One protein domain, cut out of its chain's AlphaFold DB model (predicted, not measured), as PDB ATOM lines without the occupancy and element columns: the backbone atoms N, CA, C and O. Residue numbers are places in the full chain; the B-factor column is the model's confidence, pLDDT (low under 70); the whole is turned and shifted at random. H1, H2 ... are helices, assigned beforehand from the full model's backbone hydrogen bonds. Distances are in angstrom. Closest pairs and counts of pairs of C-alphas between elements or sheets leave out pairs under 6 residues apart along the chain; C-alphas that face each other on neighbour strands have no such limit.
ATOM      1  N   THR A 501      -5.468  29.637  45.947       76.44
ATOM      2  CA  THR A 501      -6.450  29.176  46.937       76.44
ATOM      3  C   THR A 501      -5.876  28.186  47.941       76.44
ATOM      4  O   THR A 501      -6.372  28.133  49.057       76.44
ATOM      5  N   THR A 502      -4.838  27.424  47.582       82.25
ATOM      6  CA  THR A 502      -4.188  26.461  48.486       82.25
ATOM      7  C   THR A 502      -2.672  26.460  48.315       82.25
ATOM      8  O   THR A 502      -2.139  26.888  47.288       82.25
ATOM      9  N   MET A 503      -1.944  25.934  49.307       79.94
ATOM     10  CA  MET A 503      -0.493  25.756  49.171       79.94
ATOM     11  C   MET A 503      -0.121  24.738  48.092       79.94
ATOM     12  O   MET A 503       0.887  24.944  47.414       79.94
ATOM     13  N   TYR A 504      -0.954  23.719  47.860       85.25
ATOM     14  CA  TYR A 504      -0.801  22.800  46.728       85.25
ATOM     15  C   TYR A 504      -0.707  23.568  45.400       85.25
ATOM     16  O   TYR A 504       0.238  23.371  44.633       85.25
ATOM     17  N   GLU A 505      -1.614  24.524  45.158       88.50
ATOM     18  CA  GLU A 505      -1.591  25.341  43.938       88.50
ATOM     19  C   GLU A 505      -0.289  26.135  43.792       88.50
ATOM     20  O   GLU A 505       0.236  26.225  42.685       88.50
ATOM     21  N   THR A 506       0.274  26.657  44.889       88.81
ATOM     22  CA  THR A 506       1.545  27.402  44.836       88.81
ATOM     23  C   THR A 506       2.727  26.527  44.410       88.81
ATOM     24  O   THR A 506       3.559  26.973  43.621       88.81
ATOM     25  N   VAL A 507       2.792  25.268  44.862       88.25
ATOM     26  CA  VAL A 507       3.870  24.332  44.484       88.25
ATOM     27  C   VAL A 507       3.733  23.915  43.026       88.25
ATOM     28  O   VAL A 507       4.709  23.933  42.273       88.25
ATOM     29  N   VAL A 508       2.513  23.589  42.602       91.81
ATOM     30  CA  VAL A 508       2.235  23.229  41.209       91.81
ATOM     31  C   VAL A 508       2.462  24.427  40.278       91.81
ATOM     32  O   VAL A 508       2.989  24.261  39.179       91.81
ATOM     33  N   TRP A 509       2.152  25.649  40.722       94.69
ATOM     34  CA  TRP A 509       2.447  26.874  39.976       94.69
ATOM     35  C   TRP A 509       3.952  27.108  39.863       94.69
ATOM     36  O   TRP A 509       4.442  27.453  38.787       94.69
ATOM     37  N   ALA A 510       4.707  26.881  40.942       93.12
ATOM     38  CA  ALA A 510       6.160  26.962  40.899       93.12
ATOM     39  C   ALA A 510       6.742  25.959  39.888       93.12
ATOM     40  O   ALA A 510       7.592  26.336  39.085       93.12
ATOM     41  N   ALA A 511       6.225  24.723  39.844       93.50
ATOM     42  CA  ALA A 511       6.609  23.736  38.835       93.50
ATOM     43  C   ALA A 511       6.346  24.238  37.402       93.50
ATOM     44  O   ALA A 511       7.238  24.159  36.550       93.50
ATOM     45  N   LEU A 512       5.162  24.812  37.154       96.75
ATOM     46  CA  LEU A 512       4.782  25.378  35.856       96.75
ATOM     47  C   LEU A 512       5.724  26.503  35.438       96.75
ATOM     48  O   LEU A 512       6.250  26.505  34.321       96.75
ATOM     49  N   ALA A 513       5.940  27.463  36.333       96.31
ATOM     50  CA  ALA A 513       6.782  28.621  36.082       96.31
ATOM     51  C   ALA A 513       8.242  28.203  35.847       96.31
ATOM     52  O   ALA A 513       8.876  28.711  34.921       96.31
ATOM     53  N   THR A 514       8.762  27.221  36.592       95.19
ATOM     54  CA  THR A 514      10.112  26.682  36.382       95.19
ATOM     55  C   THR A 514      10.236  25.964  35.037       95.19
ATOM     56  O   THR A 514      11.193  26.221  34.302       95.19
ATOM     57  N   ALA A 515       9.281  25.100  34.679       95.56
ATOM     58  CA  ALA A 515       9.270  24.414  33.387       95.56
ATOM     59  C   ALA A 515       9.200  25.410  32.220       95.56
ATOM     60  O   ALA A 515       9.947  25.288  31.249       95.56
ATOM     61  N   THR A 516       8.343  26.426  32.342       96.06
ATOM     62  CA  THR A 516       8.143  27.463  31.322       96.06
ATOM     63  C   THR A 516       9.377  28.348  31.174       96.06
ATOM     64  O   THR A 516       9.808  28.613  30.055       96.06
ATOM     65  N   LEU A 517      10.001  28.757  32.283       93.88
ATOM     66  CA  LEU A 517      11.247  29.522  32.254       93.88
ATOM     67  C   LEU A 517      12.396  28.685  31.672       93.88
ATOM     68  O   LEU A 517      13.157  29.184  30.847       93.88
ATOM     69  N   GLY A 518      12.492  27.400  32.028       92.12
ATOM     70  CA  GLY A 518      13.460  26.469  31.441       92.12
ATOM     71  C   GLY A 518      13.277  26.307  29.929       92.12
ATOM     72  O   GLY A 518      14.257  26.372  29.185       92.12
ATOM     73  N   LEU A 519      12.030  26.181  29.464       93.88
ATOM     74  CA  LEU A 519      11.677  26.160  28.044       93.88
ATOM     75  C   LEU A 519      12.037  27.483  27.351       93.88
ATOM     76  O   LEU A 519      12.652  27.464  26.291       93.88
ATOM     77  N   ALA A 520      11.710  28.631  27.947       92.19
ATOM     78  CA  ALA A 520      12.036  29.939  27.384       92.19
ATOM     79  C   ALA A 520      13.554  30.131  27.241       92.19
ATOM     80  O   ALA A 520      14.031  30.523  26.177       92.19
ATOM     81  N   ILE A 521      14.332  29.780  28.273       89.56
ATOM     82  CA  ILE A 521      15.800  29.822  28.224       89.56
ATOM     83  C   ILE A 521      16.326  28.877  27.126       89.56
ATOM     84  O   ILE A 521      17.217  29.249  26.358       89.56
ATOM     85  N   GLU A 522      15.767  27.673  27.006       89.62
ATOM     86  CA  GLU A 522      16.134  26.725  25.949       89.62
ATOM     87  C   GLU A 522      15.865  27.300  24.549       89.62
ATOM     88  O   GLU A 522      16.732  27.220  23.682       89.62
ATOM     89  N   LEU A 523      14.703  27.919  24.323       87.88
ATOM     90  CA  LEU A 523      14.321  28.475  23.022       87.88
ATOM     91  C   LEU A 523      15.162  29.700  22.634       87.88
ATOM     92  O   LEU A 523      15.525  29.840  21.465       87.88
ATOM     93  N   LEU A 524      15.510  30.550  23.606       86.31
ATOM     94  CA  LEU A 524      16.291  31.769  23.387       86.31
ATOM     95  C   LEU A 524      17.781  31.487  23.160       86.31
ATOM     96  O   LEU A 524      18.394  32.080  22.276       86.31
ATOM     97  N   TRP A 525      18.379  30.583  23.944       81.12
ATOM     98  CA  TRP A 525      19.830  30.339  23.911       81.12
ATOM     99  C   TRP A 525      20.233  29.004  23.268       81.12
ATOM    100  O   TRP A 525      21.424  28.775  23.053       81.12
ATOM    101  N   ARG A 526      19.269  28.134  22.930       70.00
ATOM    102  CA  ARG A 526      19.451  26.833  22.248       70.00
ATOM    103  C   ARG A 526      20.537  25.950  22.871       70.00
ATOM    104  O   ARG A 526      21.317  25.293  22.175       70.00
ATOM    105  N   LYS A 527      20.613  25.942  24.204       70.06
ATOM    106  CA  LYS A 527      21.523  25.084  24.973       70.06
ATOM    107  C   LYS A 527      20.713  24.069  25.772       70.06
ATOM    108  O   LYS A 527      20.157  24.457  26.789       70.06
ATOM    109  N   LYS A 528      20.829  22.785  25.397       70.25
ATOM    110  CA  LYS A 528      20.133  21.589  25.940       70.25
ATOM    111  C   LYS A 528      19.988  21.474  27.470       70.25
ATOM    112  O   LYS A 528      19.261  20.613  27.955       70.25
ATOM    113  N   TYR A 529      20.733  22.256  28.246       77.31
ATOM    114  CA  TYR A 529      20.764  22.191  29.707       77.31
ATOM    115  C   TYR A 529      19.602  22.941  30.373       77.31
ATOM    116  O   TYR A 529      19.289  22.649  31.526       77.31
ATOM    117  N   ALA A 530      18.966  23.890  29.677       85.62
ATOM    118  CA  ALA A 530      17.880  24.695  30.229       85.62
ATOM    119  C   ALA A 530      16.578  23.903  30.347       85.62
ATOM    120  O   ALA A 530      15.999  23.836  31.433       85.62
ATOM    121  N   ALA A 531      16.185  23.211  29.276       86.56
ATOM    122  CA  ALA A 531      15.041  22.305  29.299       86.56
ATOM    123  C   ALA A 531      15.246  21.144  30.280       86.56
ATOM    124  O   ALA A 531      14.295  20.703  30.927       86.56
ATOM    125  N   LEU A 532      16.490  20.676  30.432       82.88
ATOM    126  CA  LEU A 532      16.849  19.627  31.381       82.88
ATOM    127  C   LEU A 532      16.615  20.071  32.833       82.88
ATOM    128  O   LEU A 532      15.906  19.389  33.573       82.88
ATOM    129  N   ALA A 533      17.171  21.225  33.226       85.19
ATOM    130  CA  ALA A 533      16.977  21.785  34.562       85.19
ATOM    131  C   ALA A 533      15.497  22.088  34.837       85.19
ATOM    132  O   ALA A 533      14.986  21.718  35.891       85.19
ATOM    133  N   GLY A 534      14.800  22.692  33.867       89.62
ATOM    134  CA  GLY A 534      13.370  22.988  33.962       89.62
ATOM    135  C   GLY A 534      12.521  21.734  34.173       89.62
ATOM    136  O   GLY A 534      11.713  21.702  35.095       89.62
ATOM    137  N   SER A 535      12.750  20.678  33.383       86.56
ATOM    138  CA  SER A 535      12.030  19.400  33.516       86.56
ATOM    139  C   SER A 535      12.325  18.713  34.849       86.56
ATOM    140  O   SER A 535      11.412  18.190  35.479       86.56
ATOM    141  N   GLY A 536      13.587  18.718  35.294       80.94
ATOM    142  CA  GLY A 536      13.997  18.080  36.546       80.94
ATOM    143  C   GLY A 536      13.406  18.761  37.778       80.94
ATOM    144  O   GLY A 536      12.846  18.091  38.640       80.94
ATOM    145  N   VAL A 537      13.480  20.092  37.848       86.25
ATOM    146  CA  VAL A 537      12.916  20.844  38.977       86.25
ATOM    147  C   VAL A 537      11.386  20.793  38.962       86.25
ATOM    148  O   VAL A 537      10.786  20.585  40.015       86.25
ATOM    149  N   ALA A 538      10.750  20.899  37.790       88.94
ATOM    150  CA  ALA A 538       9.298  20.764  37.676       88.94
ATOM    151  C   ALA A 538       8.817  19.368  38.088       88.94
ATOM    152  O   ALA A 538       7.851  19.264  38.840       88.94
ATOM    153  N   LEU A 539       9.525  18.306  37.683       82.81
ATOM    154  CA  LEU A 539       9.246  16.942  38.131       82.81
ATOM    155  C   LEU A 539       9.276  16.850  39.659       82.81
ATOM    156  O   LEU A 539       8.297  16.408  40.252       82.81
ATOM    157  N   LEU A 540      10.357  17.313  40.296       76.62
ATOM    158  CA  LEU A 540      10.490  17.268  41.755       76.62
ATOM    159  C   LEU A 540       9.385  18.057  42.466       76.62
ATOM    160  O   LEU A 540       8.799  17.550  43.417       76.62
ATOM    161  N   ALA A 541       9.061  19.258  41.985       81.44
ATOM    162  CA  ALA A 541       7.992  20.073  42.554       81.44
ATOM    163  C   ALA A 541       6.613  19.405  42.399       81.44
ATOM    164  O   ALA A 541       5.829  19.398  43.342       81.44
ATOM    165  N   THR A 542       6.322  18.783  41.251       80.62
ATOM    166  CA  THR A 542       5.060  18.042  41.072       80.62
ATOM    167  C   THR A 542       4.986  16.762  41.897       80.62
ATOM    168  O   THR A 542       3.934  16.458  42.439       80.62
ATOM    169  N   LEU A 543       6.096  16.033  42.051       72.00
ATOM    170  CA  LEU A 543       6.139  14.868  42.933       72.00
ATOM    171  C   LEU A 543       5.952  15.277  44.394       72.00
ATOM    172  O   LEU A 543       5.244  14.586  45.119       72.00
ATOM    173  N   LEU A 544       6.535  16.402  44.814       73.25
ATOM    174  CA  LEU A 544       6.294  16.964  46.139       73.25
ATOM    175  C   LEU A 544       4.811  17.310  46.325       73.25
ATOM    176  O   LEU A 544       4.239  16.941  47.342       73.25
ATOM    177  N   ALA A 545       4.189  17.962  45.339       75.44
ATOM    178  CA  ALA A 545       2.774  18.330  45.392       75.44
ATOM    179  C   ALA A 545       1.840  17.118  45.554       75.44
ATOM    180  O   ALA A 545       0.868  17.204  46.290       75.44
ATOM    181  N   GLU A 546       2.141  15.999  44.889       69.44
ATOM    182  CA  GLU A 546       1.301  14.791  44.918       69.44
ATOM    183  C   GLU A 546       1.561  13.884  46.134       69.44
ATOM    184  O   GLU A 546       0.692  13.103  46.514       69.44
ATOM    185  N   ASN A 547       2.757  13.941  46.734       65.44
ATOM    186  CA  ASN A 547       3.154  13.006  47.795       65.44
ATOM    187  C   ASN A 547       3.236  13.634  49.189       65.44
ATOM    188  O   ASN A 547       3.263  12.897  50.177       65.44
ATOM    189  N   ALA A 548       3.292  14.962  49.297       66.50
ATOM    190  CA  ALA A 548       3.313  15.628  50.591       66.50
ATOM    191  C   ALA A 548       1.910  15.630  51.211       66.50
ATOM    192  O   ALA A 548       1.007  16.301  50.721       66.50
ATOM    193  N   SER A 549       1.750  14.932  52.338       61.41
ATOM    194  CA  SER A 549       0.492  14.875  53.100       61.41
ATOM    195  C   SER A 549       0.009  16.240  53.592       61.41
ATOM    196  O   SER A 549      -1.176  16.414  53.844       61.41
ATOM    197  N   CYS A 550       0.912  17.212  53.718       63.72
ATOM    198  CA  CYS A 550       0.596  18.565  54.163       63.72
ATOM    199  C   CYS A 550       0.025  19.475  53.062       63.72
ATOM    200  O   CYS A 550      -0.264  20.644  53.326       63.72
ATOM    201  N   LEU A 551      -0.099  18.981  51.825       72.94
ATOM    202  CA  LEU A 551      -0.612  19.741  50.687       72.94
ATOM    203  C   LEU A 551      -1.987  19.217  50.277       72.94
ATOM    204  O   LEU A 551      -2.091  18.193  49.616       72.94
ATOM    205  N   ASP A 552      -3.035  19.964  50.631       76.06
ATOM    206  CA  ASP A 552      -4.417  19.644  50.262       76.06
ATOM    207  C   ASP A 552      -4.682  19.994  48.775       76.06
ATOM    208  O   ASP A 552      -4.652  21.182  48.404       76.06
ATOM    209  N   PRO A 553      -4.943  18.997  47.903       79.94
ATOM    210  CA  PRO A 553      -5.246  19.228  46.498       79.94
ATOM    211  C   PRO A 553      -6.689  19.699  46.272       79.94
ATOM    212  O   PRO A 553      -7.006  20.101  45.151       79.94
ATOM    213  N   SER A 554      -7.570  19.696  47.277       81.12
ATOM    214  CA  SER A 554      -8.967  20.120  47.129       81.12
ATOM    215  C   SER A 554      -9.092  21.592  46.721       81.12
ATOM    216  O   SER A 554      -8.226  22.430  46.988       81.12
ATOM    217  N   ILE A 555     -10.174  21.925  46.009       82.75
ATOM    218  CA  ILE A 555     -10.469  23.310  45.622       82.75
ATOM    219  C   ILE A 555     -11.240  23.968  46.762       82.75
ATOM    220  O   ILE A 555     -12.439  23.710  46.936       82.75
ATOM    221  N   GLN A 556     -10.552  24.836  47.502       74.25
ATOM    222  CA  GLN A 556     -11.105  25.553  48.645       74.25
ATOM    223  C   GLN A 556     -11.640  26.932  48.254       74.25
ATOM    224  O   GLN A 556     -11.161  27.582  47.320       74.25
ATOM    225  N   ALA A 557     -12.647  27.392  48.990       71.88
ATOM    226  CA  ALA A 557     -13.144  28.745  48.853       71.88
ATOM    227  C   ALA A 557     -12.273  29.692  49.692       71.88
ATOM    228  O   ALA A 557     -12.032  29.464  50.872       71.88
ATOM    229  N   ILE A 558     -11.798  30.777  49.087       68.38
ATOM    230  CA  ILE A 558     -10.888  31.730  49.742       68.38
ATOM    231  C   ILE A 558     -11.584  32.392  50.953       68.38
ATOM    232  O   ILE A 558     -12.780  32.654  50.863       68.38
ATOM    233  N   PRO A 559     -10.912  32.716  52.067       63.59
ATOM    234  CA  PRO A 559     -11.512  33.492  53.158       63.59
ATOM    235  C   PRO A 559     -12.132  34.824  52.704       63.59
ATOM    236  O   PRO A 559     -11.625  35.482  51.795       63.59
ATOM    237  N   LEU A 560     -13.212  35.257  53.360       56.97
ATOM    238  CA  LEU A 560     -14.013  36.412  52.928       56.97
ATOM    239  C   LEU A 560     -13.194  37.708  52.788       56.97
ATOM    240  O   LEU A 560     -13.341  38.424  51.797       56.97
ATOM    241  N   VAL A 561     -12.265  37.957  53.719       56.91
ATOM    242  CA  VAL A 561     -11.370  39.133  53.714       56.91
ATOM    243  C   VAL A 561     -10.457  39.190  52.480       56.91
ATOM    244  O   VAL A 561     -10.049  40.264  52.044       56.91
ATOM    245  N   LEU A 562     -10.166  38.033  51.882       65.19
ATOM    246  CA  LEU A 562      -9.301  37.883  50.716       65.19
ATOM    247  C   LEU A 562     -10.080  37.898  49.386       65.19
ATOM    248  O   LEU A 562      -9.479  38.099  48.329       65.19
ATOM    249  N   ARG A 563     -11.411  37.708  49.412       60.31
ATOM    250  CA  ARG A 563     -12.272  37.674  48.209       60.31
ATOM    251  C   ARG A 563     -12.597  39.053  47.638       60.31
ATOM    252  O   ARG A 563     -12.977  39.156  46.475       60.31
ATOM    253  N   THR A 564     -12.482  40.109  48.436       55.41
ATOM    254  CA  THR A 564     -12.946  41.457  48.070       55.41
ATOM    255  C   THR A 564     -12.084  42.130  47.006       55.41
ATOM    256  O   THR A 564     -12.541  43.080  46.373       55.41
ATOM    257  N   ASN A 565     -10.854  41.655  46.764       64.31
ATOM    258  CA  ASN A 565      -9.950  42.323  45.839       64.31
ATOM    259  C   ASN A 565      -8.984  41.378  45.095       64.31
ATOM    260  O   ASN A 565      -8.255  40.596  45.699       64.31
ATOM    261  N   ARG A 566      -8.898  41.512  43.762       73.06
ATOM    262  CA  ARG A 566      -8.021  40.698  42.887       73.06
ATOM    263  C   ARG A 566      -6.521  40.970  43.059       73.06
ATOM    264  O   ARG A 566      -5.701  40.254  42.491       73.06
ATOM    265  N   TRP A 567      -6.157  41.968  43.864       76.31
ATOM    266  CA  TRP A 567      -4.767  42.300  44.198       76.31
ATOM    267  C   TRP A 567      -3.997  41.128  44.818       76.31
ATOM    268  O   TRP A 567      -2.799  41.017  44.577       76.31
ATOM    269  N   LEU A 568      -4.679  40.214  45.519       79.00
ATOM    270  CA  LEU A 568      -4.060  39.001  46.061       79.00
ATOM    271  C   LEU A 568      -3.352  38.181  44.969       79.00
ATOM    272  O   LEU A 568      -2.202  37.790  45.134       79.00
ATOM    273  N   VAL A 569      -4.011  37.977  43.822       83.81
ATOM    274  CA  VAL A 569      -3.433  37.242  42.683       83.81
ATOM    275  C   VAL A 569      -2.229  37.993  42.115       83.81
ATOM    276  O   VAL A 569      -1.192  37.389  41.847       83.81
ATOM    277  N   GLY A 570      -2.361  39.316  41.972       83.62
ATOM    278  CA  GLY A 570      -1.309  40.188  41.453       83.62
ATOM    279  C   GLY A 570      -0.063  40.249  42.337       83.62
ATOM    280  O   GLY A 570       1.016  40.474  41.815       83.62
ATOM    281  N   HIS A 571      -0.182  40.013  43.642       87.88
ATOM    282  CA  HIS A 571       0.940  39.984  44.580       87.88
ATOM    283  C   HIS A 571       1.560  38.583  44.733       87.88
ATOM    284  O   HIS A 571       2.777  38.421  44.614       87.88
ATOM    285  N   VAL A 572       0.727  37.566  44.980       88.31
ATOM    286  CA  VAL A 572       1.190  36.218  45.347       88.31
ATOM    287  C   VAL A 572       1.825  35.505  44.156       88.31
ATOM    288  O   VAL A 572       2.885  34.898  44.308       88.31
ATOM    289  N   LEU A 573       1.236  35.592  42.956       91.19
ATOM    290  CA  LEU A 573       1.779  34.888  41.791       91.19
ATOM    291  C   LEU A 573       3.181  35.376  41.393       91.19
ATOM    292  O   LEU A 573       4.016  34.515  41.102       91.19
ATOM    293  N   PRO A 574       3.515  36.683  41.416       93.75
ATOM    294  CA  PRO A 574       4.900  37.124  41.246       93.75
ATOM    295  C   PRO A 574       5.865  36.564  42.291       93.75
ATOM    296  O   PRO A 574       6.939  36.095  41.914       93.75
ATOM    297  N   ILE A 575       5.486  36.521  43.574       92.56
ATOM    298  CA  ILE A 575       6.336  35.934  44.623       92.56
ATOM    299  C   ILE A 575       6.574  34.445  44.361       92.56
ATOM    300  O   ILE A 575       7.720  34.003  44.328       92.56
ATOM    301  N   VAL A 576       5.531  33.661  44.095       92.50
ATOM    302  CA  VAL A 576       5.691  32.221  43.826       92.50
ATOM    303  C   VAL A 576       6.478  31.986  42.528       92.50
ATOM    304  O   VAL A 576       7.316  31.087  42.453       92.50
ATOM    305  N   SER A 577       6.293  32.837  41.517       95.31
ATOM    306  CA  SER A 577       7.081  32.788  40.277       95.31
ATOM    307  C   SER A 577       8.554  33.152  40.512       95.31
ATOM    308  O   SER A 577       9.430  32.621  39.828       95.31
ATOM    309  N   SER A 578       8.861  33.991  41.508       96.06
ATOM    310  CA  SER A 578      10.246  34.228  41.929       96.06
ATOM    311  C   SER A 578      10.883  32.968  42.512       96.06
ATOM    312  O   SER A 578      12.001  32.617  42.134       96.06
ATOM    313  N   TYR A 579      10.144  32.223  43.341       94.06
ATOM    314  CA  TYR A 579      10.597  30.949  43.898       94.06
ATOM    315  C   TYR A 579      10.861  29.925  42.794       94.06
ATOM    316  O   TYR A 579      11.848  29.198  42.861       94.06
ATOM    317  N   ALA A 580      10.050  29.924  41.735       94.31
ATOM    318  CA  ALA A 580      10.264  29.090  40.557       94.31
ATOM    319  C   ALA A 580      11.563  29.430  39.801       94.31
ATOM    320  O   ALA A 580      12.294  28.532  39.366       94.31
ATOM    321  N   ALA A 581      11.882  30.720  39.661       96.56
ATOM    322  CA  ALA A 581      13.131  31.172  39.052       96.56
ATOM    323  C   ALA A 581      14.349  30.822  39.925       96.56
ATOM    324  O   ALA A 581      15.368  30.350  39.417       96.56
ATOM    325  N   PHE A 582      14.225  30.964  41.244       96.69
ATOM    326  CA  PHE A 582      15.234  30.537  42.211       96.69
ATOM    327  C   PHE A 582      15.441  29.016  42.229       96.69
ATOM    328  O   PHE A 582      16.582  28.557  42.253       96.69
ATOM    329  N   ALA A 583      14.366  28.233  42.126       92.94
ATOM    330  CA  ALA A 583      14.428  26.778  42.002       92.94
ATOM    331  C   ALA A 583      15.124  26.358  40.698       92.94
ATOM    332  O   ALA A 583      15.932  25.429  40.689       92.94
ATOM    333  N   LEU A 584      14.877  27.074  39.596       93.56
ATOM    334  CA  LEU A 584      15.588  26.848  38.339       93.56
ATOM    335  C   LEU A 584      17.080  27.199  38.453       93.56
ATOM    336  O   LEU A 584      17.925  26.446  37.965       93.56
ATOM    337  N   ALA A 585      17.417  28.303  39.129       95.00
ATOM    338  CA  ALA A 585      18.800  28.680  39.415       95.00
ATOM    339  C   ALA A 585      19.529  27.598  40.225       95.00
ATOM    340  O   ALA A 585      20.650  27.231  39.865       95.00
ATOM    341  N   MET A 586      18.866  27.040  41.246       92.88
ATOM    342  CA  MET A 586      19.339  25.872  41.992       92.88
ATOM    343  C   MET A 586      19.524  24.663  41.065       92.88
ATOM    344  O   MET A 586      20.559  24.004  41.131       92.88
ATOM    345  N   GLY A 587      18.573  24.380  40.169       87.44
ATOM    346  CA  GLY A 587      18.694  23.307  39.176       87.44
ATOM    347  C   GLY A 587      19.959  23.437  38.318       87.44
ATOM    348  O   GLY A 587      20.698  22.465  38.143       87.44
ATOM    349  N   PHE A 588      20.276  24.649  37.852       89.75
ATOM    350  CA  PHE A 588      21.542  24.933  37.167       89.75
ATOM    351  C   PHE A 588      22.764  24.747  38.072       89.75
ATOM    352  O   PHE A 588      23.768  24.181  37.631       89.75
ATOM    353  N   GLY A 589      22.680  25.182  39.332       88.12
ATOM    354  CA  GLY A 589      23.723  24.990  40.337       88.12
ATOM    355  C   GLY A 589      24.047  23.516  40.581       88.12
ATOM    356  O   GLY A 589      25.216  23.128  40.589       88.12
ATOM    357  N   LEU A 590      23.021  22.668  40.676       82.00
ATOM    358  CA  LEU A 590      23.166  21.223  40.854       82.00
ATOM    359  C   LEU A 590      23.754  20.547  39.610       82.00
ATOM    360  O   LEU A 590      24.642  19.704  39.735       82.00
ATOM    361  N   LEU A 591      23.342  20.958  38.403       78.56
ATOM    362  CA  LEU A 591      23.971  20.496  37.159       78.56
ATOM    363  C   LEU A 591      25.460  20.866  37.102       78.56
ATOM    364  O   LEU A 591      26.290  20.050  36.690       78.56
ATOM    365  N   ALA A 592      25.816  22.079  37.532       82.19
ATOM    366  CA  ALA A 592      27.200  22.542  37.572       82.19
ATOM    367  C   ALA A 592      28.027  21.778  38.621       82.19
ATOM    368  O   ALA A 592      29.135  21.331  38.315       82.19
ATOM    369  N   ALA A 593      27.477  21.552  39.818       79.06
ATOM    370  CA  ALA A 593      28.089  20.722  40.855       79.06
ATOM    371  C   ALA A 593      28.306  19.281  40.367       79.06
ATOM    372  O   ALA A 593      29.385  18.715  40.539       79.06
ATOM    373  N   GLY A 594      27.327  18.721  39.659       73.56
ATOM    374  CA  GLY A 594      27.428  17.425  39.001       73.56
ATOM    375  C   GLY A 594      28.537  17.345  37.942       73.56
ATOM    376  O   GLY A 594      29.285  16.365  37.881       73.56
ATOM    377  N   CYS A 595      28.703  18.399  37.140       74.00
ATOM    378  CA  CYS A 595      29.819  18.503  36.197       74.00
ATOM    379  C   CYS A 595      31.172  18.535  36.930       74.00
ATOM    380  O   CYS A 595      32.108  17.865  36.499       74.00
ATOM    381  N   CYS A 596      31.283  19.234  38.065       75.50
ATOM    382  CA  CYS A 596      32.485  19.207  38.912       75.50
ATOM    383  C   CYS A 596      32.748  17.808  39.501       75.50
ATOM    384  O   CYS A 596      33.872  17.303  39.464       75.50
ATOM    385  N   LEU A 597      31.704  17.128  39.984       71.50
ATOM    386  CA  LEU A 597      31.795  15.774  40.545       71.50
ATOM    387  C   LEU A 597      32.263  14.715  39.548       71.50
ATOM    388  O   LEU A 597      32.719  13.652  39.961       71.50
ATOM    389  N   THR A 598      32.178  14.996  38.250       66.25
ATOM    390  CA  THR A 598      32.541  14.060  37.178       66.25
ATOM    391  C   THR A 598      33.672  14.567  36.281       66.25
ATOM    392  O   THR A 598      34.124  13.844  35.392       66.25
ATOM    393  N   ALA A 599      34.181  15.777  36.538       67.38
ATOM    394  CA  ALA A 599      35.294  16.369  35.810       67.38
ATOM    395  C   ALA A 599      36.591  15.562  35.979       67.38
ATOM    396  O   ALA A 599      36.829  14.927  37.012       67.38
ATOM    397  N   THR A 600      37.445  15.624  34.957       66.25
ATOM    398  CA  THR A 600      38.829  15.149  35.010       66.25
ATOM    399  C   THR A 600      39.727  16.283  35.488       66.25
ATOM    400  O   THR A 600      39.842  17.304  34.807       66.25
ATOM    401  N   TYR A 601      40.350  16.106  36.647       70.88
ATOM    402  CA  TYR A 601      41.305  17.053  37.218       70.88
ATOM    403  C   TYR A 601      42.748  16.617  36.931       70.88
ATOM    404  O   TYR A 601      42.982  15.470  36.550       70.88
ATOM    405  N   GLU A 737      36.510  19.575  28.168       52.28
ATOM    406  CA  GLU A 737      36.185  20.970  28.538       52.28
ATOM    407  C   GLU A 737      35.040  21.091  29.574       52.28
ATOM    408  O   GLU A 737      33.970  21.633  29.283       52.28
ATOM    409  N   PRO A 738      35.213  20.589  30.810       62.38
ATOM    410  CA  PRO A 738      34.233  20.767  31.889       62.38
ATOM    411  C   PRO A 738      34.013  22.245  32.267       62.38
ATOM    412  O   PRO A 738      32.922  22.612  32.698       62.38
ATOM    413  N   VAL A 739      35.018  23.103  32.062       66.62
ATOM    414  CA  VAL A 739      35.009  24.516  32.475       66.62
ATOM    415  C   VAL A 739      33.972  25.340  31.703       66.62
ATOM    416  O   VAL A 739      33.097  25.933  32.329       66.62
ATOM    417  N   ALA A 740      33.972  25.284  30.366       72.25
ATOM    418  CA  ALA A 740      33.041  26.051  29.525       72.25
ATOM    419  C   ALA A 740      31.560  25.712  29.801       72.25
ATOM    420  O   ALA A 740      30.661  26.555  29.705       72.25
ATOM    421  N   ARG A 741      31.282  24.460  30.187       75.69
ATOM    422  CA  ARG A 741      29.931  24.021  30.558       75.69
ATOM    423  C   ARG A 741      29.508  24.571  31.917       75.69
ATOM    424  O   ARG A 741      28.385  25.053  32.038       75.69
ATOM    425  N   ILE A 742      30.393  24.513  32.912       79.50
ATOM    426  CA  ILE A 742      30.146  25.085  34.243       79.50
ATOM    427  C   ILE A 742      29.922  26.597  34.131       79.50
ATOM    428  O   ILE A 742      29.010  27.119  34.762       79.50
ATOM    429  N   GLU A 743      30.680  27.286  33.277       83.88
ATOM    430  CA  GLU A 743      30.484  28.711  32.977       83.88
ATOM    431  C   GLU A 743      29.125  29.002  32.353       83.88
ATOM    432  O   GLU A 743      28.424  29.908  32.801       83.88
ATOM    433  N   THR A 744      28.708  28.194  31.376       85.12
ATOM    434  CA  THR A 744      27.384  28.329  30.756       85.12
ATOM    435  C   THR A 744      26.266  28.136  31.788       85.12
ATOM    436  O   THR A 744      25.343  28.947  31.862       85.12
ATOM    437  N   LEU A 745      26.355  27.089  32.615       86.56
ATOM    438  CA  LEU A 745      25.372  26.789  33.662       86.56
ATOM    439  C   LEU A 745      25.327  27.878  34.738       86.56
ATOM    440  O   LEU A 745      24.244  28.302  35.132       86.56
ATOM    441  N   ALA A 746      26.482  28.377  35.176       88.62
ATOM    442  CA  ALA A 746      26.559  29.485  36.120       88.62
ATOM    443  C   ALA A 746      25.992  30.785  35.524       88.62
ATOM    444  O   ALA A 746      25.324  31.535  36.229       88.62
ATOM    445  N   GLY A 747      26.191  31.032  34.225       89.12
ATOM    446  CA  GLY A 747      25.577  32.155  33.514       89.12
ATOM    447  C   GLY A 747      24.050  32.058  33.443       89.12
ATOM    448  O   GLY A 747      23.361  33.057  33.651       89.12
ATOM    449  N   PHE A 748      23.499  30.863  33.209       90.50
ATOM    450  CA  PHE A 748      22.051  30.648  33.287       90.50
ATOM    451  C   PHE A 748      21.516  30.783  34.712       90.50
ATOM    452  O   PHE A 748      20.484  31.424  34.904       90.50
ATOM    453  N   SER A 749      22.239  30.256  35.704       92.06
ATOM    454  CA  SER A 749      21.910  30.429  37.122       92.06
ATOM    455  C   SER A 749      21.855  31.913  37.498       92.06
ATOM    456  O   SER A 749      20.853  32.363  38.043       92.06
ATOM    457  N   PHE A 750      22.849  32.708  37.080       93.00
ATOM    458  CA  PHE A 750      22.872  34.161  37.279       93.00
ATOM    459  C   PHE A 750      21.608  34.846  36.748       93.00
ATOM    460  O   PHE A 750      20.950  35.587  37.474       93.00
ATOM    461  N   ARG A 751      21.241  34.571  35.489       92.25
ATOM    462  CA  ARG A 751      20.059  35.174  34.853       92.25
ATOM    463  C   ARG A 751      18.765  34.748  35.538       92.25
ATOM    464  O   ARG A 751      17.890  35.581  35.750       92.25
ATOM    465  N   ALA A 752      18.650  33.476  35.914       93.94
ATOM    466  CA  ALA A 752      17.494  32.978  36.654       93.94
ATOM    467  C   ALA A 752      17.372  33.655  38.034       93.94
ATOM    468  O   ALA A 752      16.275  34.059  38.416       93.94
ATOM    469  N   MET A 753      18.489  33.877  38.741       95.81
ATOM    470  CA  MET A 753      18.505  34.642  39.996       95.81
ATOM    471  C   MET A 753      18.075  36.100  39.786       95.81
ATOM    472  O   MET A 753      17.294  36.607  40.584       95.81
ATOM    473  N   GLN A 754      18.518  36.765  38.711       95.38
ATOM    474  CA  GLN A 754      18.080  38.132  38.388       95.38
ATOM    475  C   GLN A 754      16.564  38.203  38.164       95.38
ATOM    476  O   GLN A 754      15.900  39.055  38.747       95.38
ATOM    477  N   VAL A 755      16.011  37.280  37.369       95.25
ATOM    478  CA  VAL A 755      14.558  37.182  37.146       95.25
ATOM    479  C   VAL A 755      13.823  36.958  38.468       95.25
ATOM    480  O   VAL A 755      12.838  37.641  38.738       95.25
ATOM    481  N   GLY A 756      14.321  36.055  39.316       96.31
ATOM    482  CA  GLY A 756      13.733  35.804  40.629       96.31
ATOM    483  C   GLY A 756      13.739  37.043  41.524       96.31
ATOM    484  O   GLY A 756      12.698  37.411  42.052       96.31
ATOM    485  N   VAL A 757      14.866  37.748  41.643       96.81
ATOM    486  CA  VAL A 757      14.961  38.966  42.470       96.81
ATOM    487  C   VAL A 757      14.011  40.058  41.979       96.81
ATOM    488  O   VAL A 757      13.344  40.690  42.796       96.81
ATOM    489  N   LEU A 758      13.892  40.247  40.661       96.31
ATOM    490  CA  LEU A 758      12.960  41.214  40.073       96.31
ATOM    491  C   LEU A 758      11.499  40.870  40.389       96.31
ATOM    492  O   LEU A 758      10.738  41.741  40.811       96.31
ATOM    493  N   LEU A 759      11.112  39.603  40.224       96.44
ATOM    494  CA  LEU A 759       9.758  39.138  40.532       96.44
ATOM    495  C   LEU A 759       9.450  39.202  42.032       96.44
ATOM    496  O   LEU A 759       8.340  39.577  42.404       96.44
ATOM    497  N   LEU A 760      10.426  38.882  42.889       96.00
ATOM    498  CA  LEU A 760      10.280  38.962  44.341       96.00
ATOM    499  C   LEU A 760      10.098  40.415  44.792       96.00
ATOM    500  O   LEU A 760       9.212  40.687  45.595       96.00
ATOM    501  N   ALA A 761      10.884  41.351  44.245       95.31
ATOM    502  CA  ALA A 761      10.746  42.778  44.531       95.31
ATOM    503  C   ALA A 761       9.390  43.325  44.073       95.31
ATOM    504  O   ALA A 761       8.689  43.967  44.854       95.31
ATOM    505  N   ALA A 762       8.992  43.031  42.830       94.88
ATOM    506  CA  ALA A 762       7.689  43.431  42.304       94.88
ATOM    507  C   ALA A 762       6.548  42.857  43.156       94.88
ATOM    508  O   ALA A 762       5.630  43.581  43.537       94.88
ATOM    509  N   GLY A 763       6.648  41.577  43.521       92.50
ATOM    510  CA  GLY A 763       5.742  40.917  44.448       92.50
ATOM    511  C   GLY A 763       5.673  41.643  45.788       92.50
ATOM    512  O   GLY A 763       4.593  42.061  46.182       92.50
ATOM    513  N   ALA A 764       6.800  41.871  46.463       91.75
ATOM    514  CA  ALA A 764       6.849  42.549  47.759       91.75
ATOM    515  C   ALA A 764       6.198  43.947  47.727       91.75
ATOM    516  O   ALA A 764       5.400  44.269  48.606       91.75
ATOM    517  N   ILE A 765       6.457  44.739  46.680       92.12
ATOM    518  CA  ILE A 765       5.854  46.071  46.495       92.12
ATOM    519  C   ILE A 765       4.332  45.970  46.317       92.12
ATOM    520  O   ILE A 765       3.576  46.689  46.973       92.12
ATOM    521  N   LEU A 766       3.863  45.051  45.464       90.38
ATOM    522  CA  LEU A 766       2.429  44.798  45.273       90.38
ATOM    523  C   LEU A 766       1.762  44.285  46.561       90.38
ATOM    524  O   LEU A 766       0.595  44.587  46.809       90.38
ATOM    525  N   GLY A 767       2.514  43.565  47.392       87.62
ATOM    526  CA  GLY A 767       2.092  43.083  48.706       87.62
ATOM    527  C   GLY A 767       1.874  44.206  49.694       87.62
ATOM    528  O   GLY A 767       0.800  44.295  50.275       87.62
ATOM    529  N   ALA A 768       2.843  45.114  49.812       88.12
ATOM    530  CA  ALA A 768       2.721  46.295  50.659       88.12
ATOM    531  C   ALA A 768       1.517  47.164  50.251       88.12
ATOM    532  O   ALA A 768       0.749  47.628  51.098       88.12
ATOM    533  N   ALA A 769       1.296  47.339  48.941       86.94
ATOM    534  CA  ALA A 769       0.134  48.060  48.423       86.94
ATOM    535  C   ALA A 769      -1.200  47.367  48.768       86.94
ATOM    536  O   ALA A 769      -2.188  48.035  49.081       86.94
ATOM    537  N   TRP A 770      -1.238  46.033  48.727       84.12
ATOM    538  CA  TRP A 770      -2.400  45.249  49.141       84.12
ATOM    539  C   TRP A 770      -2.635  45.318  50.660       84.12
ATOM    540  O   TRP A 770      -3.758  45.605  51.081       84.12
ATOM    541  N   ALA A 771      -1.586  45.156  51.470       82.12
ATOM    542  CA  ALA A 771      -1.642  45.237  52.929       82.12
ATOM    543  C   ALA A 771      -2.224  46.579  53.398       82.12
ATOM    544  O   ALA A 771      -3.100  46.612  54.263       82.12
ATOM    545  N   ARG A 772      -1.860  47.690  52.737       83.56
ATOM    546  CA  ARG A 772      -2.413  49.016  53.054       83.56
ATOM    547  C   ARG A 772      -3.929  49.094  52.887       83.56
ATOM    548  O   ARG A 772      -4.576  49.817  53.652       83.56
ATOM    549  N   LYS A 773      -4.481  48.387  51.895       75.69
ATOM    550  CA  LYS A 773      -5.922  48.363  51.601       75.69
ATOM    551  C   LYS A 773      -6.706  47.483  52.568       75.69
ATOM    552  O   LYS A 773      -7.838  47.826  52.877       75.69
ATOM    553  N   VAL A 774      -6.132  46.363  53.006       72.69
ATOM    554  CA  VAL A 774      -6.853  45.363  53.814       72.69
ATOM    555  C   VAL A 774      -6.608  45.536  55.312       72.69
ATOM    556  O   VAL A 774      -7.528  45.378  56.105       72.69
ATOM    557  N   TRP A 775      -5.387  45.891  55.715       71.75
ATOM    558  CA  TRP A 775      -4.968  45.958  57.121       71.75
ATOM    559  C   TRP A 775      -4.615  47.365  57.607       71.75
ATOM    560  O   TRP A 775      -4.228  47.535  58.759       71.75
ATOM    561  N   GLY A 776      -4.721  48.382  56.746       78.94
ATOM    562  CA  GLY A 776      -4.498  49.783  57.116       78.94
ATOM    563  C   GLY A 776      -3.030  50.234  57.161       78.94
ATOM    564  O   GLY A 776      -2.786  51.431  57.285       78.94
ATOM    565  N   GLY A 777      -2.056  49.332  56.979       82.19
ATOM    566  CA  GLY A 777      -0.615  49.633  56.971       82.19
ATOM    567  C   GLY A 777       0.150  48.880  55.877       82.19
ATOM    568  O   GLY A 777      -0.331  47.869  55.378       82.19
ATOM    569  N   TYR A 778       1.324  49.382  55.478       84.81
ATOM    570  CA  TYR A 778       2.126  48.802  54.384       84.81
ATOM    571  C   TYR A 778       2.973  47.587  54.796       84.81
ATOM    572  O   TYR A 778       3.316  46.774  53.944       84.81
ATOM    573  N   TRP A 779       3.350  47.503  56.071       85.25
ATOM    574  CA  TRP A 779       4.248  46.485  56.618       85.25
ATOM    575  C   TRP A 779       4.009  46.365  58.121       85.25
ATOM    576  O   TRP A 779       3.833  47.385  58.793       85.25
ATOM    577  N   ARG A 780       3.996  45.146  58.655       78.31
ATOM    578  CA  ARG A 780       3.745  44.851  60.076       78.31
ATOM    579  C   ARG A 780       4.821  43.965  60.712       78.31
ATOM    580  O   ARG A 780       4.640  43.546  61.849       78.31
ATOM    581  N   TRP A 781       5.942  43.724  60.021       83.62
ATOM    582  CA  TRP A 781       7.054  42.883  60.498       83.62
ATOM    583  C   TRP A 781       6.620  41.453  60.843       83.62
ATOM    584  O   TRP A 781       7.195  40.799  61.711       83.62
ATOM    585  N   GLU A 782       5.609  40.947  60.139       78.19
ATOM    586  CA  GLU A 782       5.160  39.572  60.327       78.19
ATOM    587  C   GLU A 782       6.185  38.571  59.765       78.19
ATOM    588  O   GLU A 782       6.910  38.900  58.818       78.19
ATOM    589  N   PRO A 783       6.231  37.317  60.264       81.62
ATOM    590  CA  PRO A 783       7.205  36.321  59.817       81.62
ATOM    591  C   PRO A 783       7.299  36.155  58.294       81.62
ATOM    592  O   PRO A 783       8.400  36.038  57.762       81.62
ATOM    593  N   LYS A 784       6.171  36.193  57.568       79.56
ATOM    594  CA  LYS A 784       6.175  36.090  56.096       79.56
ATOM    595  C   LYS A 784       6.779  37.316  55.418       79.56
ATOM    596  O   LYS A 784       7.540  37.163  54.466       79.56
ATOM    597  N   GLU A 785       6.472  38.512  55.913       86.06
ATOM    598  CA  GLU A 785       7.024  39.767  55.399       86.06
ATOM    599  C   GLU A 785       8.546  39.807  55.621       86.06
ATOM    600  O   GLU A 785       9.325  39.991  54.683       86.06
ATOM    601  N   VAL A 786       8.988  39.507  56.846       89.00
ATOM    602  CA  VAL A 786      10.410  39.450  57.220       89.00
ATOM    603  C   VAL A 786      11.171  38.447  56.348       89.00
ATOM    604  O   VAL A 786      12.252  38.757  55.848       89.00
ATOM    605  N   TRP A 787      10.610  37.262  56.096       89.62
ATOM    606  CA  TRP A 787      11.269  36.242  55.275       89.62
ATOM    607  C   TRP A 787      11.339  36.580  53.786       89.62
ATOM    608  O   TRP A 787      12.317  36.214  53.127       89.62
ATOM    609  N   VAL A 788      10.368  37.327  53.252       90.25
ATOM    610  CA  VAL A 788      10.473  37.895  51.899       90.25
ATOM    611  C   VAL A 788      11.668  38.849  51.817       90.25
ATOM    612  O   VAL A 788      12.457  38.745  50.873       90.25
ATOM    613  N   LEU A 789      11.869  39.707  52.825       92.50
ATOM    614  CA  LEU A 789      13.029  40.604  52.894       92.50
ATOM    615  C   LEU A 789      14.354  39.835  53.041       92.50
ATOM    616  O   LEU A 789      15.304  40.108  52.307       92.50
ATOM    617  N   ILE A 790      14.421  38.843  53.934       94.19
ATOM    618  CA  ILE A 790      15.613  37.992  54.103       94.19
ATOM    619  C   ILE A 790      15.957  37.298  52.783       94.19
ATOM    620  O   ILE A 790      17.104  37.345  52.340       94.19
ATOM    621  N   THR A 791      14.971  36.692  52.118       94.19
ATOM    622  CA  THR A 791      15.174  36.006  50.834       94.19
ATOM    623  C   THR A 791      15.695  36.966  49.770       94.19
ATOM    624  O   THR A 791      16.637  36.627  49.051       94.19
ATOM    625  N   PHE A 792      15.148  38.181  49.709       95.19
ATOM    626  CA  PHE A 792      15.620  39.222  48.803       95.19
ATOM    627  C   PHE A 792      17.104  39.554  49.033       95.19
ATOM    628  O   PHE A 792      17.897  39.511  48.091       95.19
ATOM    629  N   LEU A 793      17.511  39.795  50.284       95.69
ATOM    630  CA  LEU A 793      18.902  40.115  50.635       95.69
ATOM    631  C   LEU A 793      19.862  38.940  50.385       95.69
ATOM    632  O   LEU A 793      20.953  39.132  49.843       95.69
ATOM    633  N   VAL A 794      19.441  37.715  50.716       96.00
ATOM    634  CA  VAL A 794      20.221  36.484  50.502       96.00
ATOM    635  C   VAL A 794      20.522  36.256  49.021       96.00
ATOM    636  O   VAL A 794      21.626  35.826  48.693       96.00
ATOM    637  N   TYR A 795      19.584  36.555  48.117       95.56
ATOM    638  CA  TYR A 795      19.815  36.452  46.671       95.56
ATOM    639  C   TYR A 795      20.555  37.661  46.086       95.56
ATOM    640  O   TYR A 795      21.270  37.515  45.092       95.56
ATOM    641  N   LEU A 796      20.453  38.837  46.708       95.06
ATOM    642  CA  LEU A 796      21.180  40.029  46.274       95.06
ATOM    643  C   LEU A 796      22.695  39.903  46.513       95.06
ATOM    644  O   LEU A 796      23.487  40.298  45.656       95.06
ATOM    645  N   ALA A 797      23.111  39.291  47.626       94.25
ATOM    646  CA  ALA A 797      24.521  39.100  47.976       94.25
ATOM    647  C   ALA A 797      25.367  38.400  46.880       94.25
ATOM    648  O   ALA A 797      26.381  38.970  46.460       94.25
ATOM    649  N   PRO A 798      25.000  37.214  46.346       94.31
ATOM    650  CA  PRO A 798      25.763  36.576  45.272       94.31
ATOM    651  C   PRO A 798      25.669  37.318  43.933       94.31
ATOM    652  O   PRO A 798      26.629  37.269  43.160       94.31
ATOM    653  N   LEU A 799      24.570  38.032  43.658       94.69
ATOM    654  CA  LEU A 799      24.443  38.858  42.454       94.69
ATOM    655  C   LEU A 799      25.430  40.036  42.478       94.69
ATOM    656  O   LEU A 799      26.179  40.228  41.518       94.69
ATOM    657  N   LEU A 800      25.503  40.761  43.599       94.00
ATOM    658  CA  LEU A 800      26.483  41.832  43.819       94.00
ATOM    659  C   LEU A 800      27.917  41.288  43.864       94.00
ATOM    660  O   LEU A 800      28.834  41.879  43.290       94.00
ATOM    661  N   GLY A 801      28.126  40.127  44.489       91.50
ATOM    662  CA  GLY A 801      29.419  39.445  44.499       91.50
ATOM    663  C   GLY A 801      29.909  39.097  43.091       91.50
ATOM    664  O   GLY A 801      31.098  39.218  42.795       91.50
ATOM    665  N   ARG A 802      29.002  38.705  42.187       91.88
ATOM    666  CA  ARG A 802      29.338  38.445  40.782       91.88
ATOM    667  C   ARG A 802      29.609  39.733  40.009       91.88
ATOM    668  O   ARG A 802      30.559  39.752  39.231       91.88
ATOM    669  N   PHE A 803      28.829  40.787  40.248       87.75
ATOM    670  CA  PHE A 803      29.034  42.105  39.641       87.75
ATOM    671  C   PHE A 803      30.392  42.716  40.024       87.75
ATOM    672  O   PHE A 803      31.104  43.228  39.170       87.75
ATOM    673  N   THR A 804      30.798  42.581  41.290       90.25
ATOM    674  CA  THR A 804      32.095  43.066  41.801       90.25
ATOM    675  C   THR A 804      33.283  42.149  41.484       90.25
ATOM    676  O   THR A 804      34.391  42.395  41.953       90.25
ATOM    677  N   GLY A 805      33.077  41.058  40.736       86.62
ATOM    678  CA  GLY A 805      34.134  40.100  40.391       86.62
ATOM    679  C   GLY A 805      34.619  39.210  41.545       86.62
ATOM    680  O   GLY A 805      35.480  38.360  41.332       86.62
ATOM    681  N   ARG A 806      34.050  39.339  42.752       87.56
ATOM    682  CA  ARG A 806      34.423  38.556  43.947       87.56
ATOM    683  C   ARG A 806      33.874  37.127  43.943       87.56
ATOM    684  O   ARG A 806      34.343  36.284  44.703       87.56
ATOM    685  N   MET A 807      32.882  36.837  43.098       88.75
ATOM    686  CA  MET A 807      32.254  35.518  43.010       88.75
ATOM    687  C   MET A 807      32.790  34.710  41.823       88.75
ATOM    688  O   MET A 807      32.592  35.070  40.657       88.75
ATOM    689  N   SER A 808      33.419  33.571  42.125       89.19
ATOM    690  CA  SER A 808      33.848  32.606  41.107       89.19
ATOM    691  C   SER A 808      32.653  31.909  40.444       89.19
ATOM    692  O   SER A 808      31.567  31.824  41.015       89.19
ATOM    693  N   THR A 809      32.857  31.332  39.258       88.56
ATOM    694  CA  THR A 809      31.825  30.580  38.520       88.56
ATOM    695  C   THR A 809      31.212  29.445  39.346       88.56
ATOM    696  O   THR A 809      29.998  29.261  39.365       88.56
ATOM    697  N   PHE A 810      32.048  28.691  40.068       86.56
ATOM    698  CA  PHE A 810      31.565  27.640  40.964       86.56
ATOM    699  C   PHE A 810      30.929  28.216  42.227       86.56
ATOM    700  O   PHE A 810      29.917  27.688  42.667       86.56
ATOM    701  N   GLY A 811      31.480  29.304  42.776       89.12
ATOM    702  CA  GLY A 811      30.886  30.005  43.915       89.12
ATOM    703  C   GLY A 811      29.460  30.470  43.621       89.12
ATOM    704  O   GLY A 811      28.587  30.295  44.459       89.12
ATOM    705  N   LEU A 812      29.201  30.956  42.404       91.50
ATOM    706  CA  LEU A 812      27.865  31.347  41.957       91.50
ATOM    707  C   LEU A 812      26.915  30.147  41.803       91.50
ATOM    708  O   LEU A 812      25.761  30.200  42.219       91.50
ATOM    709  N   ALA A 813      27.396  29.042  41.229       88.06
ATOM    710  CA  ALA A 813      26.608  27.816  41.135       88.06
ATOM    711  C   ALA A 813      26.273  27.246  42.526       88.06
ATOM    712  O   ALA A 813      25.131  26.872  42.780       88.06
ATOM    713  N   ALA A 814      27.245  27.222  43.439       90.00
ATOM    714  CA  ALA A 814      27.067  26.766  44.812       90.00
ATOM    715  C   ALA A 814      26.116  27.682  45.598       90.00
ATOM    716  O   ALA A 814      25.209  27.188  46.268       90.00
ATOM    717  N   SER A 815      26.272  29.004  45.473       93.69
ATOM    718  CA  SER A 815      25.412  29.966  46.164       93.69
ATOM    719  C   SER A 815      23.962  29.856  45.714       93.69
ATOM    720  O   SER A 815      23.086  29.947  46.558       93.69
ATOM    721  N   SER A 816      23.678  29.548  44.443       93.69
ATOM    722  CA  SER A 816      22.295  29.335  43.988       93.69
ATOM    723  C   SER A 816      21.561  28.218  44.750       93.69
ATOM    724  O   SER A 816      20.366  28.343  45.009       93.69
ATOM    725  N   VAL A 817      22.277  27.163  45.163       90.62
ATOM    726  CA  VAL A 817      21.725  26.051  45.955       90.62
ATOM    727  C   VAL A 817      21.595  26.435  47.426       90.62
ATOM    728  O   VAL A 817      20.582  26.137  48.048       90.62
ATOM    729  N   VAL A 818      22.589  27.138  47.978       92.31
ATOM    730  CA  VAL A 818      22.557  27.615  49.371       92.31
ATOM    731  C   VAL A 818      21.450  28.651  49.573       92.31
ATOM    732  O   VAL A 818      20.667  28.535  50.509       92.31
ATOM    733  N   CYS A 819      21.334  29.628  48.674       94.75
ATOM    734  CA  CYS A 819      20.289  30.645  48.712       94.75
ATOM    735  C   CYS A 819      18.894  30.021  48.603       94.75
ATOM    736  O   CYS A 819      17.973  30.518  49.235       94.75
ATOM    737  N   PHE A 820      18.724  28.898  47.894       93.12
ATOM    738  CA  PHE A 820      17.420  28.234  47.805       93.12
ATOM    739  C   PHE A 820      16.905  27.729  49.164       93.12
ATOM    740  O   PHE A 820      15.698  27.602  49.360       93.12
ATOM    741  N   MET A 821      17.791  27.526  50.144       90.00
ATOM    742  CA  MET A 821      17.382  27.189  51.509       90.00
ATOM    743  C   MET A 821      16.535  28.299  52.146       90.00
ATOM    744  O   MET A 821      15.612  27.987  52.893       90.00
ATOM    745  N   SER A 822      16.762  29.580  51.817       91.00
ATOM    746  CA  SER A 822      15.910  30.669  52.325       91.00
ATOM    747  C   SER A 822      14.488  30.600  51.760       91.00
ATOM    748  O   SER A 822      13.534  30.901  52.475       91.00
ATOM    749  N   VAL A 823      14.325  30.126  50.520       89.94
ATOM    750  CA  VAL A 823      13.010  29.871  49.910       89.94
ATOM    751  C   VAL A 823      12.309  28.715  50.620       89.94
ATOM    752  O   VAL A 823      11.128  28.836  50.939       89.94
ATOM    753  N   LEU A 824      13.027  27.627  50.931       83.62
ATOM    754  CA  LEU A 824      12.471  26.514  51.711       83.62
ATOM    755  C   LEU A 824      12.011  26.973  53.097       83.62
ATOM    756  O   LEU A 824      10.929  26.590  53.530       83.62
ATOM    757  N   VAL A 825      12.769  27.832  53.780       82.62
ATOM    758  CA  VAL A 825      12.333  28.370  55.077       82.62
ATOM    759  C   VAL A 825      11.149  29.329  54.919       82.62
ATOM    760  O   VAL A 825      10.186  29.225  55.674       82.62
ATOM    761  N   SER A 826      11.159  30.201  53.911       82.19
ATOM    762  CA  SER A 826      10.056  31.138  53.652       82.19
ATOM    763  C   SER A 826       8.743  30.421  53.337       82.19
ATOM    764  O   SER A 826       7.688  30.800  53.842       82.19
ATOM    765  N   TRP A 827       8.798  29.379  52.504       77.75
ATOM    766  CA  TRP A 827       7.614  28.640  52.072       77.75
ATOM    767  C   TRP A 827       7.202  27.546  53.063       77.75
ATOM    768  O   TRP A 827       6.018  27.398  53.337       77.75
ATOM    769  N   TYR A 828       8.138  26.783  53.627       75.44
ATOM    770  CA  TYR A 828       7.822  25.691  54.550       75.44
ATOM    771  C   TYR A 828       7.955  26.100  56.017       75.44
ATOM    772  O   TYR A 828       7.024  25.932  56.800       75.44
ATOM    773  N   GLY A 829       9.102  26.667  56.397       71.00
ATOM    774  CA  GLY A 829       9.405  27.029  57.784       71.00
ATOM    775  C   GLY A 829       8.394  28.010  58.379       71.00
ATOM    776  O   GLY A 829       7.870  27.777  59.464       71.00
ATOM    777  N   VAL A 830       8.041  29.071  57.652       72.81
ATOM    778  CA  VAL A 830       7.069  30.051  58.162       72.81
ATOM    779  C   VAL A 830       5.657  29.469  58.256       72.81
ATOM    780  O   VAL A 830       4.951  29.747  59.222       72.81
ATOM    781  N   ASN A 831       5.245  28.647  57.287       70.94
ATOM    782  CA  ASN A 831       3.887  28.102  57.252       70.94
ATOM    783  C   ASN A 831       3.674  26.955  58.256       70.94
ATOM    784  O   ASN A 831       2.629  26.903  58.897       70.94
ATOM    785  N   PHE A 832       4.657  26.068  58.441       66.75
ATOM    786  CA  PHE A 832       4.498  24.868  59.274       66.75
ATOM    787  C   PHE A 832       5.185  24.946  60.642       66.75
ATOM    788  O   PHE A 832       4.668  24.353  61.590       66.75
ATOM    789  N   ALA A 833       6.314  25.660  60.765       60.31
ATOM    790  CA  ALA A 833       7.085  25.714  62.013       60.31
ATOM    791  C   ALA A 833       6.719  26.915  62.894       60.31
ATOM    792  O   ALA A 833       6.594  26.756  64.102       60.31
ATOM    793  N   LEU A 834       6.526  28.105  62.311       58.88
ATOM    794  CA  LEU A 834       6.209  29.302  63.100       58.88
ATOM    795  C   LEU A 834       4.717  29.446  63.413       58.88
ATOM    796  O   LEU A 834       4.409  30.068  64.416       58.88
ATOM    797  N   ARG A 835       3.810  28.903  62.580       55.25
ATOM    798  CA  ARG A 835       2.330  28.838  62.728       55.25
ATOM    799  C   ARG A 835       1.588  30.131  63.151       55.25
ATOM    800  O   ARG A 835       0.367  30.103  63.278       55.25
ATOM    801  N   VAL A 836       2.270  31.267  63.279       50.44
ATOM    802  CA  VAL A 836       1.762  32.544  63.806       50.44
ATOM    803  C   VAL A 836       1.675  33.597  62.692       50.44
ATOM    804  O   VAL A 836       2.522  33.650  61.797       50.44
ATOM    805  N   GLY A 837       0.659  34.463  62.760       50.12
ATOM    806  CA  GLY A 837       0.489  35.638  61.892       50.12
ATOM    807  C   GLY A 837      -0.802  35.621  61.068       50.12
ATOM    808  O   GLY A 837      -1.344  34.560  60.753       50.12
ATOM    809  N   MET A 838      -1.285  36.805  60.669       46.28
ATOM    810  CA  MET A 838      -2.549  36.961  59.927       46.28
ATOM    811  C   MET A 838      -2.503  36.354  58.519       46.28
ATOM    812  O   MET A 838      -3.537  36.131  57.896       46.28
ATOM    813  N   HIS A 839      -1.304  36.053  58.021       51.59
ATOM    814  CA  HIS A 839      -1.110  35.355  56.758       51.59
ATOM    815  C   HIS A 839      -1.301  33.828  56.849       51.59
ATOM    816  O   HIS A 839      -1.148  33.139  55.832       51.59
ATOM    817  N   ASN A 840      -1.566  33.269  58.035       51.09
ATOM    818  CA  ASN A 840      -1.830  31.844  58.218       51.09
ATOM    819  C   ASN A 840      -3.340  31.550  58.120       51.09
ATOM    820  O   ASN A 840      -4.029  31.320  59.111       51.09
ATOM    821  N   PHE A 841      -3.873  31.576  56.898       47.78
ATOM    822  CA  PHE A 841      -5.309  31.450  56.609       47.78
ATOM    823  C   PHE A 841      -5.875  30.016  56.734       47.78
ATOM    824  O   PHE A 841      -6.861  29.685  56.083       47.78
ATOM    825  N   GLY A 842      -5.269  29.147  57.550       46.62
ATOM    826  CA  GLY A 842      -5.727  27.759  57.716       46.62
ATOM    827  C   GLY A 842      -5.397  26.835  56.540       46.62
ATOM    828  O   GLY A 842      -5.995  25.773  56.422       46.62
ATOM    829  N   PHE A 843      -4.446  27.215  55.680       44.09
ATOM    830  CA  PHE A 843      -4.019  26.411  54.527       44.09
ATOM    831  C   PHE A 843      -3.035  25.282  54.872       44.09
ATOM    832  O   PHE A 843      -2.584  24.588  53.962       44.09
ATOM    833  N   THR A 844      -2.659  25.122  56.142       52.75
ATOM    834  CA  THR A 844      -1.567  24.229  56.549       52.75
ATOM    835  C   THR A 844      -1.829  23.524  57.864       52.75
ATOM    836  O   THR A 844      -1.748  24.135  58.927       52.75
ATOM    837  N   GLU A 845      -2.026  22.214  57.774       49.03
ATOM    838  CA  GLU A 845      -1.903  21.260  58.874       49.03
ATOM    839  C   GLU A 845      -1.023  20.085  58.388       49.03
ATOM    840  O   GLU A 845      -0.931  19.826  57.186       49.03
TER     841      GLU A 845
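AT A GLANCE: This is residues 501 to 601 and 737 to 845 of the 875 residues of the protein "Cytochrome c biogenesis protein CcsA" of Paludisphaera borealis (UniProt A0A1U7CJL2). What would one see first in this model? Four long helices, H4 to H7, form an up-and-down bundle, each running against the one before it, and the helical hairpin of H1 and H2 crosses H4 on one side of it. The short H3 lies near one end of the bundle, after a long link. What is printed, and how large is it? The 210 printed residues hold seven named helices, H1 to H7 in order, and no named strand: the class is all helix. The whole is compact, with a radius of gyration of the C-alphas of 17.8 A, and elongated, spanning 59 by 37 by 32 A.

IN THESE COORDINATES: Where do the helices before the cut lie? H1, residues 503 to 525, begins with C-alpha 503 at (-0.493, 25.756, 49.171) and is 32.7 A long. H2 is residues 529 to 547, 26.9 A, and H3 residues 560 to 563. H4 is residues 567 to 598, 47.3 A. Which come after it? H5, residues 738 to 774, is the longest at 52.7 A. H6 is residues 783 to 803, 30.3 A. H7, residues 809 to 834, is 35.5 A long, has a kink of 40 degrees near residue 828, and ends with C-alpha 834 at (6.209, 29.302, 63.100).

HOW THE PARTS SIT: What does the hub touch? H4 is the hub and touches H5 at a shallow tilt of 18 degrees, opposite ways, the closest C-alphas, Ser 578 and Gly 756, being 4.0 A apart. With residues 579 to 593 alone it touches H7 at a steep tilt of 44 degrees, closest at the C-alphas of Gly 589 and Ala 813, 4.1 A. With residues 576 to 584 alone it touches H1 at a steep tilt of 59 degrees, closest at the C-alphas of Ala 510 and Ala 580, 4.6 A. Which hairpins are there? H1 and H2 form one, at 10 degrees; H6 and H7 form another, at 2 degrees; H5 and H6 form a third, at a shallow tilt of 34 degrees, only just short of steep. How do the backbones read? Every O i to N i+4 pair is within hydrogen-bond range in H1 and H2, against 27 of 28 in H4, 32 of 33 in H5, 15 of 17 in H6 and 15 of 22 in H7; H3 is too short for such a pair.

THE WHOLE: Where is the cut? Residues 602 to 736 are not printed, and C-alphas 601 and 737 are 10.8 A apart. Which link is long? That from H2 to H3, with 12 residues, is long. Where is confidence low? The pLDDT is under 70 at 33 residues, among them 558 to 565 and 832 to 845.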